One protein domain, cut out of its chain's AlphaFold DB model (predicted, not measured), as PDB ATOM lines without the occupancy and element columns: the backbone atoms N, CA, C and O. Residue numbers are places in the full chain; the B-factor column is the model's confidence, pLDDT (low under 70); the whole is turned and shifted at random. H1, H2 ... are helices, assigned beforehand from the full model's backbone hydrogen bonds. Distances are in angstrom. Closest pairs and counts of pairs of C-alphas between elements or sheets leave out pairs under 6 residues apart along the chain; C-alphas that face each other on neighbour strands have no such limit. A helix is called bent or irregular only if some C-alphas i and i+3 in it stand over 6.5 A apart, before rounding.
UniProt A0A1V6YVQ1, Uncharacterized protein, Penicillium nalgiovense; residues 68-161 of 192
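This is residues 68 to 161 of the 192 residues of an uncharacterized protein of Penicillium nalgiovense (UniProt A0A1V6YVQ1). A long helix, H4, runs between H1 and H2, which cross its first half at steep angles, while H3 packs crosswise on H2. From the end of H1 an unnamed stretch, residues 83 to 102, swings in a wide arc to the start of H2, and residues 153 to 161 stick out, of which 153 to 159 belong to H4. The printed part has 94 residues with four named helices, H1 to H4 in order, and no named strand; the class is all helix. It is compact, with a radius of gyration of the C-alphas of 13.7 A and spans of 39 by 29 by 23 A.

H1 is residues 72 to 82, 15.5 A long, beginning at C-alpha 72 (226.256, 317.835, 277.138). H2 is residues 103 to 119, 25.0 A; it is irregular, with C-alphas 104 and 107 8.4 A apart, and has a kink of 41 degrees near residue 110. H3 is residues 127 to 136, 14.2 A. H4 is residues 138 to 159, 31.7 A, ending at C-alpha 159 (246.249, 303.626, 264.265); it is only just irregular, with C-alphas 139 and 142 6.9 A apart.

H1 touches H4 residues 142 to 147 alone, about perpendicular at 78 degrees; the closest C-alphas, of Glu 74 and Pro 142, are 4.7 A apart. H1 is apart from H2 and H3. H2 touches H3 with residues 109 to 116 alone, about perpendicular at 82 degrees; the closest C-alphas are those of Val 113 and Ala 130, 5.7 A. Residues 111 to 116 of H2 touch residues 144 to 148 of H4, about perpendicular at 88 degrees; the closest C-alphas are those of Lys 111 and Val 148, 6.4 A. H3 and H4 are close but not clearly touching, with the C-alphas of Met 134 and Ile 141 closest at 6.2 A. In H1 and H3 every O i to N i+4 pair is within hydrogen-bond range; in H2 11 of 13 are, in H4 16 of 18.

The C-alphas farthest apart, of Asn 94 and Arg 161, are 43.1 A apart. The printed part has no cut. The link from H1 to H2 is long, that from H2 to H3 short, that from H3 to H4 tight. Mean pLDDT of the printed part is 84.6; residues 96 to 107 are under 70.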
ATOM      1  N   GLU A  68     234.562 317.115 272.386       87.38
ATOM      2  CA  GLU A  68     233.895 318.073 271.484       87.38
ATOM      3  C   GLU A  68     232.688 317.474 270.748       87.38
ATOM      4  O   GLU A  68     231.768 318.195 270.377       87.38
ATOM      5  N   LYS A  69     232.679 316.151 270.543       88.50
ATOM      6  CA  LYS A  69     231.598 315.435 269.848       88.50
ATOM      7  C   LYS A  69     230.516 314.901 270.781       88.50
ATOM      8  O   LYS A  69     229.515 314.389 270.294       88.50
ATOM      9  N   MET A  70     230.734 314.975 272.091       92.00
ATOM     10  CA  MET A  70     229.773 314.498 273.078       92.00
ATOM     11  C   MET A  70     228.602 315.464 273.203       92.00
ATOM     12  O   MET A  70     228.768 316.683 273.216       92.00
ATOM     13  N   LEU A  71     227.419 314.906 273.425       92.75
ATOM     14  CA  LEU A  71     226.290 315.655 273.941       92.75
ATOM     15  C   LEU A  71     226.606 316.166 275.360       92.75
ATOM     16  O   LEU A  71     227.347 315.521 276.112       92.75
ATOM     17  N   PRO A  72     226.000 317.284 275.805       92.69
ATOM     18  CA  PRO A  72     226.256 317.835 277.138       92.69
ATOM     19  C   PRO A  72     226.038 316.833 278.284       92.69
ATOM     20  O   PRO A  72     226.787 316.830 279.265       92.69
ATOM     21  N   ILE A  73     225.038 315.952 278.153       90.69
ATOM     22  CA  ILE A  73     224.738 314.909 279.142       90.69
ATOM     23  C   ILE A  73     225.821 313.823 279.194       90.69
ATOM     24  O   ILE A  73     226.263 313.455 280.283       90.69
ATOM     25  N   GLU A  74     226.305 313.383 278.032       92.69
ATOM     26  CA  GLU A  74     227.383 312.400 277.894       92.69
ATOM     27  C   GLU A  74     228.677 312.939 278.503       92.69
ATOM     28  O   GLU A  74     229.312 312.269 279.317       92.69
ATOM     29  N   TYR A  75     229.025 314.195 278.200       91.25
ATOM     30  CA  TYR A  75     230.213 314.840 278.751       91.25
ATOM     31  C   TYR A  75     230.152 314.975 280.279       91.25
ATOM     32  O   TYR A  75     231.127 314.673 280.976       91.25
ATOM     33  N   LYS A  76     229.000 315.394 280.820       92.38
ATOM     34  CA  LYS A  76     228.791 315.516 282.270       92.38
ATOM     35  C   LYS A  76     228.944 314.166 282.973       92.38
ATOM     36  O   LYS A  76     229.645 314.082 283.981       92.38
ATOM     37  N   GLN A  77     228.317 313.117 282.444       89.75
ATOM     38  CA  GLN A  77     228.368 311.781 283.039       89.75
ATOM     39  C   GLN A  77     229.746 311.128 282.880       89.75
ATOM     40  O   GLN A  77     230.227 310.493 283.815       89.75
ATOM     41  N   TYR A  78     230.434 311.365 281.763       90.25
ATOM     42  CA  TYR A  78     231.825 310.954 281.585       90.25
ATOM     43  C   TYR A  78     232.753 311.597 282.616       90.25
ATOM     44  O   TYR A  78     233.551 310.903 283.239       90.25
ATOM     45  N   LYS A  79     232.631 312.913 282.844       90.94
ATOM     46  CA  LYS A  79     233.412 313.600 283.883       90.94
ATOM     47  C   LYS A  79     233.142 313.034 285.272       90.94
ATOM     48  O   LYS A  79     234.089 312.855 286.028       90.94
ATOM     49  N   ALA A  80     231.881 312.749 285.594       89.00
ATOM     50  CA  ALA A  80     231.522 312.135 286.866       89.00
ATOM     51  C   ALA A  80     232.166 310.746 287.014       89.00
ATOM     52  O   ALA A  80     232.780 310.472 288.039       89.00
ATOM     53  N   TRP A  81     232.102 309.908 285.976       87.94
ATOM     54  CA  TRP A  81     232.732 308.585 285.981       87.94
ATOM     55  C   TRP A  81     234.252 308.655 286.149       87.94
ATOM     56  O   TRP A  81     234.796 307.998 287.031       87.94
ATOM     57  N   VAL A  82     234.937 309.501 285.372       86.62
ATOM     58  CA  VAL A  82     236.390 309.719 285.513       86.62
ATOM     59  C   VAL A  82     236.742 310.281 286.894       86.62
ATOM     60  O   VAL A  82     237.799 309.969 287.432       86.62
ATOM     61  N   GLY A  83     235.849 311.077 287.485       87.00
ATOM     62  CA  GLY A  83     235.959 311.581 288.854       87.00
ATOM     63  C   GLY A  83     235.669 310.547 289.948       87.00
ATOM     64  O   GLY A  83     235.660 310.919 291.117       87.00
ATOM     65  N   GLY A  84     235.427 309.279 289.597       86.06
ATOM     66  CA  GLY A  84     235.202 308.192 290.552       86.06
ATOM     67  C   GLY A  84     233.739 307.964 290.935       86.06
ATOM     68  O   GLY A  84     233.476 307.352 291.968       86.06
ATOM     69  N   ALA A  85     232.775 308.444 290.141       87.00
ATOM     70  CA  ALA A  85     231.367 308.136 290.383       87.00
ATOM     71  C   ALA A  85     231.129 306.619 290.388       87.00
ATOM     72  O   ALA A  85     231.568 305.893 289.491       87.00
ATOM     73  N   ILE A  86     230.401 306.160 291.403       85.06
ATOM     74  CA  ILE A  86     230.097 304.747 291.602       85.06
ATOM     75  C   ILE A  86     229.062 304.310 290.565       85.06
ATOM     76  O   ILE A  86     227.998 304.915 290.429       85.06
ATOM     77  N   MET A  87     229.385 303.241 289.845       87.00
ATOM     78  CA  MET A  87     228.479 302.608 288.893       87.00
ATOM     79  C   MET A  87     227.480 301.702 289.625       87.00
ATOM     80  O   MET A  87     227.834 301.118 290.652       87.00
ATOM     81  N   PRO A  88     226.236 301.572 289.131       88.31
ATOM     82  CA  PRO A  88     225.227 300.748 289.787       88.31
ATOM     83  C   PRO A  88     225.705 299.299 289.877       88.31
ATOM     84  O   PRO A  88     226.178 298.736 288.899       88.31
ATOM     85  N   THR A  89     225.574 298.665 291.039       89.31
ATOM     86  CA  THR A  89     225.956 297.258 291.191       89.31
ATOM     87  C   THR A  89     224.989 296.366 290.414       89.31
ATOM     88  O   THR A  89     223.783 296.394 290.659       89.31
ATOM     89  N   ILE A  90     225.515 295.565 289.484       88.44
ATOM     90  CA  ILE A  90     224.723 294.657 288.646       88.44
ATOM     91  C   ILE A  90     225.053 293.209 288.993       88.44
ATOM     92  O   ILE A  90     226.203 292.781 288.903       88.44
ATOM     93  N   ASP A  91     224.025 292.424 289.313       87.12
ATOM     94  CA  ASP A  91     224.151 290.972 289.412       87.12
ATOM     95  C   ASP A  91     224.089 290.336 288.019       87.12
ATOM     96  O   ASP A  91     223.039 289.890 287.553       87.12
ATOM     97  N   TRP A  92     225.231 290.286 287.337       84.31
ATOM     98  CA  TRP A  92     225.340 289.733 285.985       84.31
ATOM     99  C   TRP A  92     224.923 288.257 285.876       84.31
ATOM    100  O   TRP A  92     224.551 287.811 284.791       84.31
ATOM    101  N   LYS A  93     224.969 287.475 286.967       80.44
ATOM    102  CA  LYS A  93     224.654 286.037 286.922       80.44
ATOM    103  C   LYS A  93     223.153 285.798 286.805       80.44
ATOM    104  O   LYS A  93     222.752 284.966 285.983       80.44
ATOM    105  N   ASN A  94     222.370 286.545 287.584       76.38
ATOM    106  CA  ASN A  94     220.914 286.399 287.693       76.38
ATOM    107  C   ASN A  94     220.130 287.368 286.794       76.38
ATOM    108  O   ASN A  94     218.941 287.183 286.555       76.38
ATOM    109  N   SER A  95     220.800 288.371 286.231       70.75
ATOM    110  CA  SER A  95     220.191 289.395 285.374       70.75
ATOM    111  C   SER A  95     219.890 288.955 283.934       70.75
ATOM    112  O   SER A  95     219.498 289.765 283.095       70.75
ATOM    113  N   ARG A  96     220.047 287.672 283.604       65.38
ATOM    114  CA  ARG A  96     219.907 287.177 282.230       65.38
ATOM    115  C   ARG A  96     218.443 286.937 281.877       65.38
ATOM    116  O   ARG A  96     217.876 285.901 282.208       65.38
ATOM    117  N   LYS A  97     217.839 287.879 281.152       63.16
ATOM    118  CA  LYS A  97     216.653 287.593 280.332       63.16
ATOM    119  C   LYS A  97     217.064 287.504 278.870       63.16
ATOM    120  O   LYS A  97     217.914 288.266 278.416       63.16
ATOM    121  N   THR A  98     216.449 286.583 278.139       62.62
ATOM    122  CA  THR A  98     216.515 286.530 276.680       62.62
ATOM    123  C   THR A  98     215.951 287.839 276.141       62.62
ATOM    124  O   THR A  98     214.764 288.118 276.284       62.62
ATOM    125  N   VAL A  99     216.824 288.677 275.587       69.00
ATOM    126  CA  VAL A  99     216.436 289.889 274.864       69.00
ATOM    127  C   VAL A  99     216.609 289.598 273.385       69.00
ATOM    128  O   VAL A  99     217.659 289.096 272.975       69.00
ATOM    129  N   GLU A 100     215.578 289.881 272.593       68.50
ATOM    130  CA  GLU A 100     215.672 289.803 271.140       68.50
ATOM    131  C   GLU A 100     216.699 290.825 270.657       68.50
ATOM    132  O   GLU A 100     216.580 292.027 270.888       68.50
ATOM    133  N   LEU A 101     217.767 290.328 270.037       67.44
ATOM    134  CA  LEU A 101     218.861 291.171 269.586       67.44
ATOM    135  C   LEU A 101     218.477 291.836 268.261       67.44
ATOM    136  O   LEU A 101     218.221 291.118 267.294       67.44
ATOM    137  N   PRO A 102     218.564 293.172 268.144       67.19
ATOM    138  CA  PRO A 102     218.426 293.831 266.853       67.19
ATOM    139  C   PRO A 102     219.500 293.306 265.887       67.19
ATOM    140  O   PRO A 102     220.711 293.417 266.136       67.19
ATOM    141  N   GLN A 103     219.078 292.672 264.789       65.38
ATOM    142  CA  GLN A 103     219.980 292.032 263.822       65.38
ATOM    143  C   GLN A 103     220.914 293.056 263.145       65.38
ATOM    144  O   GLN A 103     222.058 292.728 262.823       65.38
ATOM    145  N   ASN A 104     220.428 294.289 262.969       65.75
ATOM    146  CA  ASN A 104     221.053 295.409 262.258       65.75
ATOM    147  C   ASN A 104     222.130 296.165 263.068       65.75
ATOM    148  O   ASN A 104     222.948 296.861 262.477       65.75
ATOM    149  N   GLU A 105     222.218 295.981 264.391       65.38
ATOM    150  CA  GLU A 105     223.113 296.775 265.258       65.38
ATOM    151  C   GLU A 105     224.337 296.015 265.807       65.38
ATOM    152  O   GLU A 105     224.914 296.368 266.838       65.38
ATOM    153  N   LYS A 106     224.794 294.949 265.136       66.94
ATOM    154  CA  LYS A 106     225.886 294.098 265.669       66.94
ATOM    155  C   LYS A 106     227.170 294.876 266.002       66.94
ATOM    156  O   LYS A 106     227.824 294.579 267.000       66.94
ATOM    157  N   SER A 107     227.531 295.862 265.175       63.44
ATOM    158  CA  SER A 107     228.753 296.669 265.338       63.44
ATOM    159  C   SER A 107     228.664 297.660 266.507       63.44
ATOM    160  O   SER A 107     229.634 297.822 267.252       63.44
ATOM    161  N   HIS A 108     227.491 298.269 266.702       71.25
ATOM    162  CA  HIS A 108     227.200 299.207 267.789       71.25
ATOM    163  C   HIS A 108     227.364 298.515 269.151       71.25
ATOM    164  O   HIS A 108     228.238 298.882 269.944       71.25
ATOM    165  N   PHE A 109     226.683 297.377 269.323       79.06
ATOM    166  CA  PHE A 109     226.797 296.574 270.539       79.06
ATOM    167  C   PHE A 109     228.200 296.005 270.770       79.06
ATOM    168  O   PHE A 109     228.609 295.853 271.916       79.06
ATOM    169  N   LYS A 110     228.995 295.724 269.727       85.75
ATOM    170  CA  LYS A 110     230.378 295.242 269.913       85.75
ATOM    171  C   LYS A 110     231.244 296.258 270.667       85.75
ATOM    172  O   LYS A 110     232.048 295.868 271.515       85.75
ATOM    173  N   LYS A 111     231.105 297.552 270.355       89.19
ATOM    174  CA  LYS A 111     231.851 298.619 271.041       89.19
ATOM    175  C   LYS A 111     231.370 298.786 272.480       89.19
ATOM    176  O   LYS A 111     232.207 298.846 273.378       89.19
ATOM    177  N   GLN A 112     230.057 298.784 272.688       90.38
ATOM    178  CA  GLN A 112     229.446 298.918 274.010       90.38
ATOM    179  C   GLN A 112     229.801 297.752 274.923       90.38
ATOM    180  O   GLN A 112     230.230 297.986 276.041       90.38
ATOM    181  N   VAL A 113     229.737 296.505 274.440       91.62
ATOM    182  CA  VAL A 113     230.161 295.322 275.207       91.62
ATOM    183  C   VAL A 113     231.577 295.509 275.736       91.62
ATOM    184  O   VAL A 113     231.820 295.296 276.916       91.62
ATOM    185  N   ARG A 114     232.515 295.954 274.890       91.38
ATOM    186  CA  ARG A 114     233.897 296.189 275.326       91.38
ATOM    187  C   ARG A 114     233.978 297.234 276.441       91.38
ATOM    188  O   ARG A 114     234.728 297.034 277.385       91.38
ATOM    189  N   VAL A 115     233.217 298.318 276.323       92.12
ATOM    190  CA  VAL A 115     233.183 299.392 277.322       92.12
ATOM    191  C   VAL A 115     232.513 298.944 278.619       92.12
ATOM    192  O   VAL A 115     233.035 299.211 279.690       92.12
ATOM    193  N   ILE A 116     231.406 298.208 278.553       92.50
ATOM    194  CA  ILE A 116     230.721 297.686 279.741       92.50
ATOM    195  C   ILE A 116     231.640 296.704 280.483       92.50
ATOM    196  O   ILE A 116     231.758 296.790 281.701       92.50
ATOM    197  N   ARG A 117     232.356 295.826 279.767       93.44
ATOM    198  CA  ARG A 117     233.368 294.939 280.370       93.44
ATOM    199  C   ARG A 117     234.442 295.713 281.127       93.44
ATOM    200  O   ARG A 117     234.857 295.266 282.184       93.44
ATOM    201  N   GLU A 118     234.881 296.844 280.579       89.94
ATOM    202  CA  GLU A 118     235.885 297.723 281.189       89.94
ATOM    203  C   GLU A 118     235.336 298.438 282.430       89.94
ATOM    204  O   GLU A 118     235.982 298.441 283.469       89.94
ATOM    205  N   ILE A 119     234.129 299.005 282.344       89.81
ATOM    206  CA  ILE A 119     233.496 299.743 283.446       89.81
ATOM    207  C   ILE A 119     233.228 298.836 284.655       89.81
ATOM    208  O   ILE A 119     233.371 299.277 285.792       89.81
ATOM    209  N   TYR A 120     232.822 297.590 284.409       90.31
ATOM    210  CA  TYR A 120     232.433 296.633 285.448       90.31
ATOM    211  C   TYR A 120     233.503 295.585 285.766       90.31
ATOM    212  O   TYR A 120     233.210 294.657 286.517       90.31
ATOM    213  N   ASP A 121     234.688 295.696 285.162       89.50
ATOM    214  CA  ASP A 121     235.782 294.721 285.263       89.50
ATOM    215  C   ASP A 121     235.310 293.257 285.132       89.50
ATOM    216  O   ASP A 121     235.618 292.371 285.927       89.50
ATOM    217  N   ASN A 122     234.466 293.000 284.127       89.75
ATOM    218  CA  ASN A 122     233.858 291.690 283.909       89.75
ATOM    219  C   ASN A 122     234.019 291.271 282.442       89.75
ATOM    220  O   ASN A 122     233.226 291.696 281.600       89.75
ATOM    221  N   PRO A 123     234.990 290.401 282.104       89.12
ATOM    222  CA  PRO A 123     235.284 290.032 280.719       89.12
ATOM    223  C   PRO A 123     234.214 289.136 280.074       89.12
ATOM    224  O   PRO A 123     234.180 289.010 278.847       89.12
ATOM    225  N   HIS A 124     233.331 288.526 280.871       88.81
ATOM    226  CA  HIS A 124     232.342 287.555 280.402       88.81
ATOM    227  C   HIS A 124     231.043 288.188 279.897       88.81
ATOM    228  O   HIS A 124     230.221 287.476 279.326       88.81
ATOM    229  N   ILE A 125     230.867 289.506 280.047       89.31
ATOM    230  CA  ILE A 125     229.676 290.218 279.563       89.31
ATOM    231  C   ILE A 125     229.528 289.995 278.060       89.31
ATOM    232  O   ILE A 125     230.408 290.348 277.271       89.31
ATOM    233  N   THR A 126     228.426 289.389 277.646       88.69
ATOM    234  CA  THR A 126     228.124 289.092 276.248       88.69
ATOM    235  C   THR A 126     227.333 290.224 275.595       88.69
ATOM    236  O   THR A 126     226.942 291.206 276.226       88.69
ATOM    237  N   ARG A 127     227.066 290.084 274.293       86.94
ATOM    238  CA  ARG A 127     226.186 291.006 273.567       86.94
ATOM    239  C   ARG A 127     224.765 291.022 274.137       86.94
ATOM    240  O   ARG A 127     224.168 292.091 274.217       86.94
ATOM    241  N   THR A 128     224.241 289.862 274.523       86.12
ATOM    242  CA  THR A 128     222.903 289.744 275.115       86.12
ATOM    243  C   THR A 128     222.845 290.455 276.462       86.12
ATOM    244  O   THR A 128     221.911 291.217 276.700       86.12
ATOM    245  N   ASP A 129     223.885 290.304 277.287       87.31
ATOM    246  CA  ASP A 129     223.976 290.980 278.586       87.31
ATOM    247  C   ASP A 129     224.021 292.505 278.424       87.31
ATOM    248  O   ASP A 129     223.311 293.219 279.125       87.31
ATOM    249  N   ALA A 130     224.798 293.012 277.459       88.00
ATOM    250  CA  ALA A 130     224.854 294.440 277.152       88.00
ATOM    251  C   ALA A 130     223.507 294.991 276.653       88.00
ATOM    252  O   ALA A 130     223.086 296.065 277.077       88.00
ATOM    253  N   CYS A 131     222.808 294.253 275.786       86.50
ATOM    254  CA  CYS A 131     221.501 294.659 275.266       86.50
ATOM    255  C   CYS A 131     220.432 294.702 276.370       86.50
ATOM    256  O   CYS A 131     219.690 295.682 276.482       86.50
ATOM    257  N   TRP A 132     220.409 293.687 277.240       87.62
ATOM    258  CA  TRP A 132     219.573 293.685 278.439       87.62
ATOM    259  C   TRP A 132     219.915 294.852 279.365       87.62
ATOM    260  O   TRP A 132     219.019 295.585 279.789       87.62
ATOM    261  N   PHE A 133     221.206 295.060 279.629       89.50
ATOM    262  CA  PHE A 133     221.688 296.113 280.509       89.50
ATOM    263  C   PHE A 133     221.249 297.488 280.009       89.50
ATOM    264  O   PHE A 133     220.653 298.244 280.763       89.50
ATOM    265  N   MET A 134     221.460 297.800 278.733       87.81
ATOM    266  CA  MET A 134     221.069 299.094 278.169       87.81
ATOM    267  C   MET A 134     219.549 299.287 278.132       87.81
ATOM    268  O   MET A 134     219.071 300.399 278.339       87.81
ATOM    269  N   SER A 135     218.783 298.208 277.947       86.19
ATOM    270  CA  SER A 135     217.316 298.245 278.021       86.19
ATOM    271  C   SER A 135     216.797 298.494 279.443       86.19
ATOM    272  O   SER A 135     215.757 299.125 279.622       86.19
ATOM    273  N   LYS A 136     217.487 297.982 280.471       88.50
ATOM    274  CA  LYS A 136     217.086 298.133 281.883       88.50
ATOM    275  C   LYS A 136     217.648 299.377 282.552       88.50
ATOM    276  O   LYS A 136     216.970 299.988 283.372       88.50
ATOM    277  N   PHE A 137     218.850 299.770 282.172       88.94
ATOM    278  CA  PHE A 137     219.582 300.898 282.718       88.94
ATOM    279  C   PHE A 137     219.770 301.948 281.624       88.94
ATOM    280  O   PHE A 137     220.889 302.333 281.309       88.94
ATOM    281  N   GLY A 138     218.674 302.434 281.031       87.00
ATOM    282  CA  GLY A 138     218.734 303.429 279.949       87.00
ATOM    283  C   GLY A 138     219.502 304.705 280.327       87.00
ATOM    284  O   GLY A 138     220.176 305.303 279.494       87.00
ATOM    285  N   TYR A 139     219.505 305.070 281.613       89.06
ATOM    286  CA  TYR A 139     220.300 306.185 282.142       89.06
ATOM    287  C   TYR A 139     221.824 305.962 282.070       89.06
ATOM    288  O   TYR A 139     222.584 306.919 282.212       89.06
ATOM    289  N   MET A 140     222.268 304.721 281.850       90.31
ATOM    290  CA  MET A 140     223.668 304.328 281.662       90.31
ATOM    291  C   MET A 140     224.119 304.376 280.202       90.31
ATOM    292  O   MET A 140     225.306 304.199 279.934       90.31
ATOM    293  N   ILE A 141     223.217 304.639 279.256       90.94
ATOM    294  CA  ILE A 141     223.584 304.766 277.843       90.94
ATOM    295  C   ILE A 141     224.554 305.939 277.622       90.94
ATOM    296  O   ILE A 141     225.621 305.696 277.057       90.94
ATOM    297  N   PRO A 142     224.293 307.172 278.107       92.12
ATOM    298  CA  PRO A 142     225.186 308.277 277.789       92.12
ATOM    299  C   PRO A 142     226.614 308.177 278.379       92.12
ATOM    300  O   PRO A 142     227.546 308.530 277.652       92.12
ATOM    301  N   PRO A 143     226.896 307.656 279.601       92.06
ATOM    302  CA  PRO A 143     228.285 307.439 280.005       92.06
ATOM    303  C   PRO A 143     228.960 306.347 279.167       92.06
ATOM    304  O   PRO A 143     230.145 306.473 278.862       92.06
ATOM    305  N   ILE A 144     228.237 305.298 278.756       92.56
ATOM    306  CA  ILE A 144     228.793 304.251 277.889       92.56
ATOM    307  C   ILE A 144     229.177 304.833 276.529       92.56
ATOM    308  O   ILE A 144     230.306 304.618 276.087       92.56
ATOM    309  N   GLU A 145     228.291 305.601 275.895       93.31
ATOM    310  CA  GLU A 145     228.572 306.243 274.606       93.31
ATOM    311  C   GLU A 145     229.754 307.211 274.696       93.31
ATOM    312  O   GLU A 145     230.657 307.181 273.853       93.31
ATOM    313  N   ALA A 146     229.838 307.988 275.777       93.25
ATOM    314  CA  ALA A 146     230.980 308.858 276.018       93.25
ATOM    315  C   ALA A 146     232.309 308.083 276.064       93.25
ATOM    316  O   ALA A 146     233.291 308.454 275.409       93.25
ATOM    317  N   VAL A 147     232.352 306.963 276.792       91.44
ATOM    318  CA  VAL A 147     233.553 306.119 276.864       91.44
ATOM    319  C   VAL A 147     233.838 305.450 275.516       91.44
ATOM    320  O   VAL A 147     234.997 305.400 275.093       91.44
ATOM    321  N   VAL A 148     232.812 305.003 274.779       93.19
ATOM    322  CA  VAL A 148     232.960 304.474 273.411       93.19
ATOM    323  C   VAL A 148     233.618 305.508 272.498       93.19
ATOM    324  O   VAL A 148     234.552 305.156 271.763       93.19
ATOM    325  N   MET A 149     233.185 306.769 272.548       92.00
ATOM    326  CA  MET A 149     233.756 307.857 271.756       92.00
ATOM    327  C   MET A 149     235.226 308.099 272.098       92.00
ATOM    328  O   MET A 149     236.064 308.098 271.192       92.00
ATOM    329  N   VAL A 150     235.571 308.199 273.386       89.06
ATOM    330  CA  VAL A 150     236.965 308.377 273.832       89.06
ATOM    331  C   VAL A 150     237.841 307.210 273.384       89.06
ATOM    332  O   VAL A 150     238.887 307.418 272.769       89.06
ATOM    333  N   ARG A 151     237.403 305.968 273.615       87.31
ATOM    334  CA  ARG A 151     238.160 304.762 273.240       87.31
ATOM    335  C   ARG A 151     238.288 304.596 271.729       87.31
ATOM    336  O   ARG A 151     239.245 303.976 271.259       87.31
ATOM    337  N   THR A 152     237.326 305.092 270.957       88.50
ATOM    338  CA  THR A 152     237.391 305.093 269.490       88.50
ATOM    339  C   THR A 152     238.361 306.163 268.996       88.50
ATOM    340  O   THR A 152     239.196 305.859 268.148       88.50
ATOM    341  N   ALA A 153     238.316 307.372 269.561       86.56
ATOM    342  CA  ALA A 153     239.246 308.449 269.231       86.56
ATOM    343  C   ALA A 153     240.696 308.077 269.573       86.56
ATOM    344  O   ALA A 153     241.586 308.277 268.753       86.56
ATOM    345  N   GLN A 154     240.929 307.455 270.733       82.19
ATOM    346  CA  GLN A 154     242.248 306.954 271.129       82.19
ATOM    347  C   GLN A 154     242.773 305.891 270.162       82.19
ATOM    348  O   GLN A 154     243.903 305.988 269.701       82.19
ATOM    349  N   ARG A 155     241.949 304.896 269.808       81.62
ATOM    350  CA  ARG A 155     242.350 303.858 268.846       81.62
ATOM    351  C   ARG A 155     242.645 304.426 267.469       81.62
ATOM    352  O   ARG A 155     243.628 304.027 266.862       81.62
ATOM    353  N   LYS A 156     241.816 305.356 266.993       81.81
ATOM    354  CA  LYS A 156     242.068 306.044 265.730       81.81
ATOM    355  C   LYS A 156     243.374 306.830 265.792       81.81
ATOM    356  O   LYS A 156     244.144 306.769 264.856       81.81
ATOM    357  N   TYR A 157     243.646 307.513 266.900       78.56
ATOM    358  CA  TYR A 157     244.891 308.251 267.078       78.56
ATOM    359  C   TYR A 157     246.132 307.349 267.065       78.56
ATOM    360  O   TYR A 157     247.123 307.713 266.446       78.56
ATOM    361  N   VAL A 158     246.078 306.177 267.704       73.25
ATOM    362  CA  VAL A 158     247.174 305.194 267.655       73.25
ATOM    363  C   VAL A 158     247.328 304.623 266.246       73.25
ATOM    364  O   VAL A 158     248.425 304.644 265.705       73.25
ATOM    365  N   SER A 159     246.230 304.192 265.620       75.06
ATOM    366  CA  SER A 159     246.249 303.626 264.265       75.06
ATOM    367  C   SER A 159     246.712 304.635 263.209       75.06
ATOM    368  O   SER A 159     247.470 304.266 262.325       75.06
ATOM    369  N   ASP A 160     246.327 305.909 263.328       71.44
ATOM    370  CA  ASP A 160     246.798 307.001 262.465       71.44
ATOM    371  C   ASP A 160     248.319 307.233 262.589       71.44
ATOM    372  O   ASP A 160     248.878 307.952 261.767       71.44
ATOM    373  N   ARG A 161     248.973 306.697 263.628       70.50
ATOM    374  CA  ARG A 161     250.420 306.812 263.867       70.50
ATOM    375  C   ARG A 161     251.188 305.526 263.560       70.50
ATOM    376  O   ARG A 161     252.406 305.581 263.416       70.50
TER     377      ARG A 161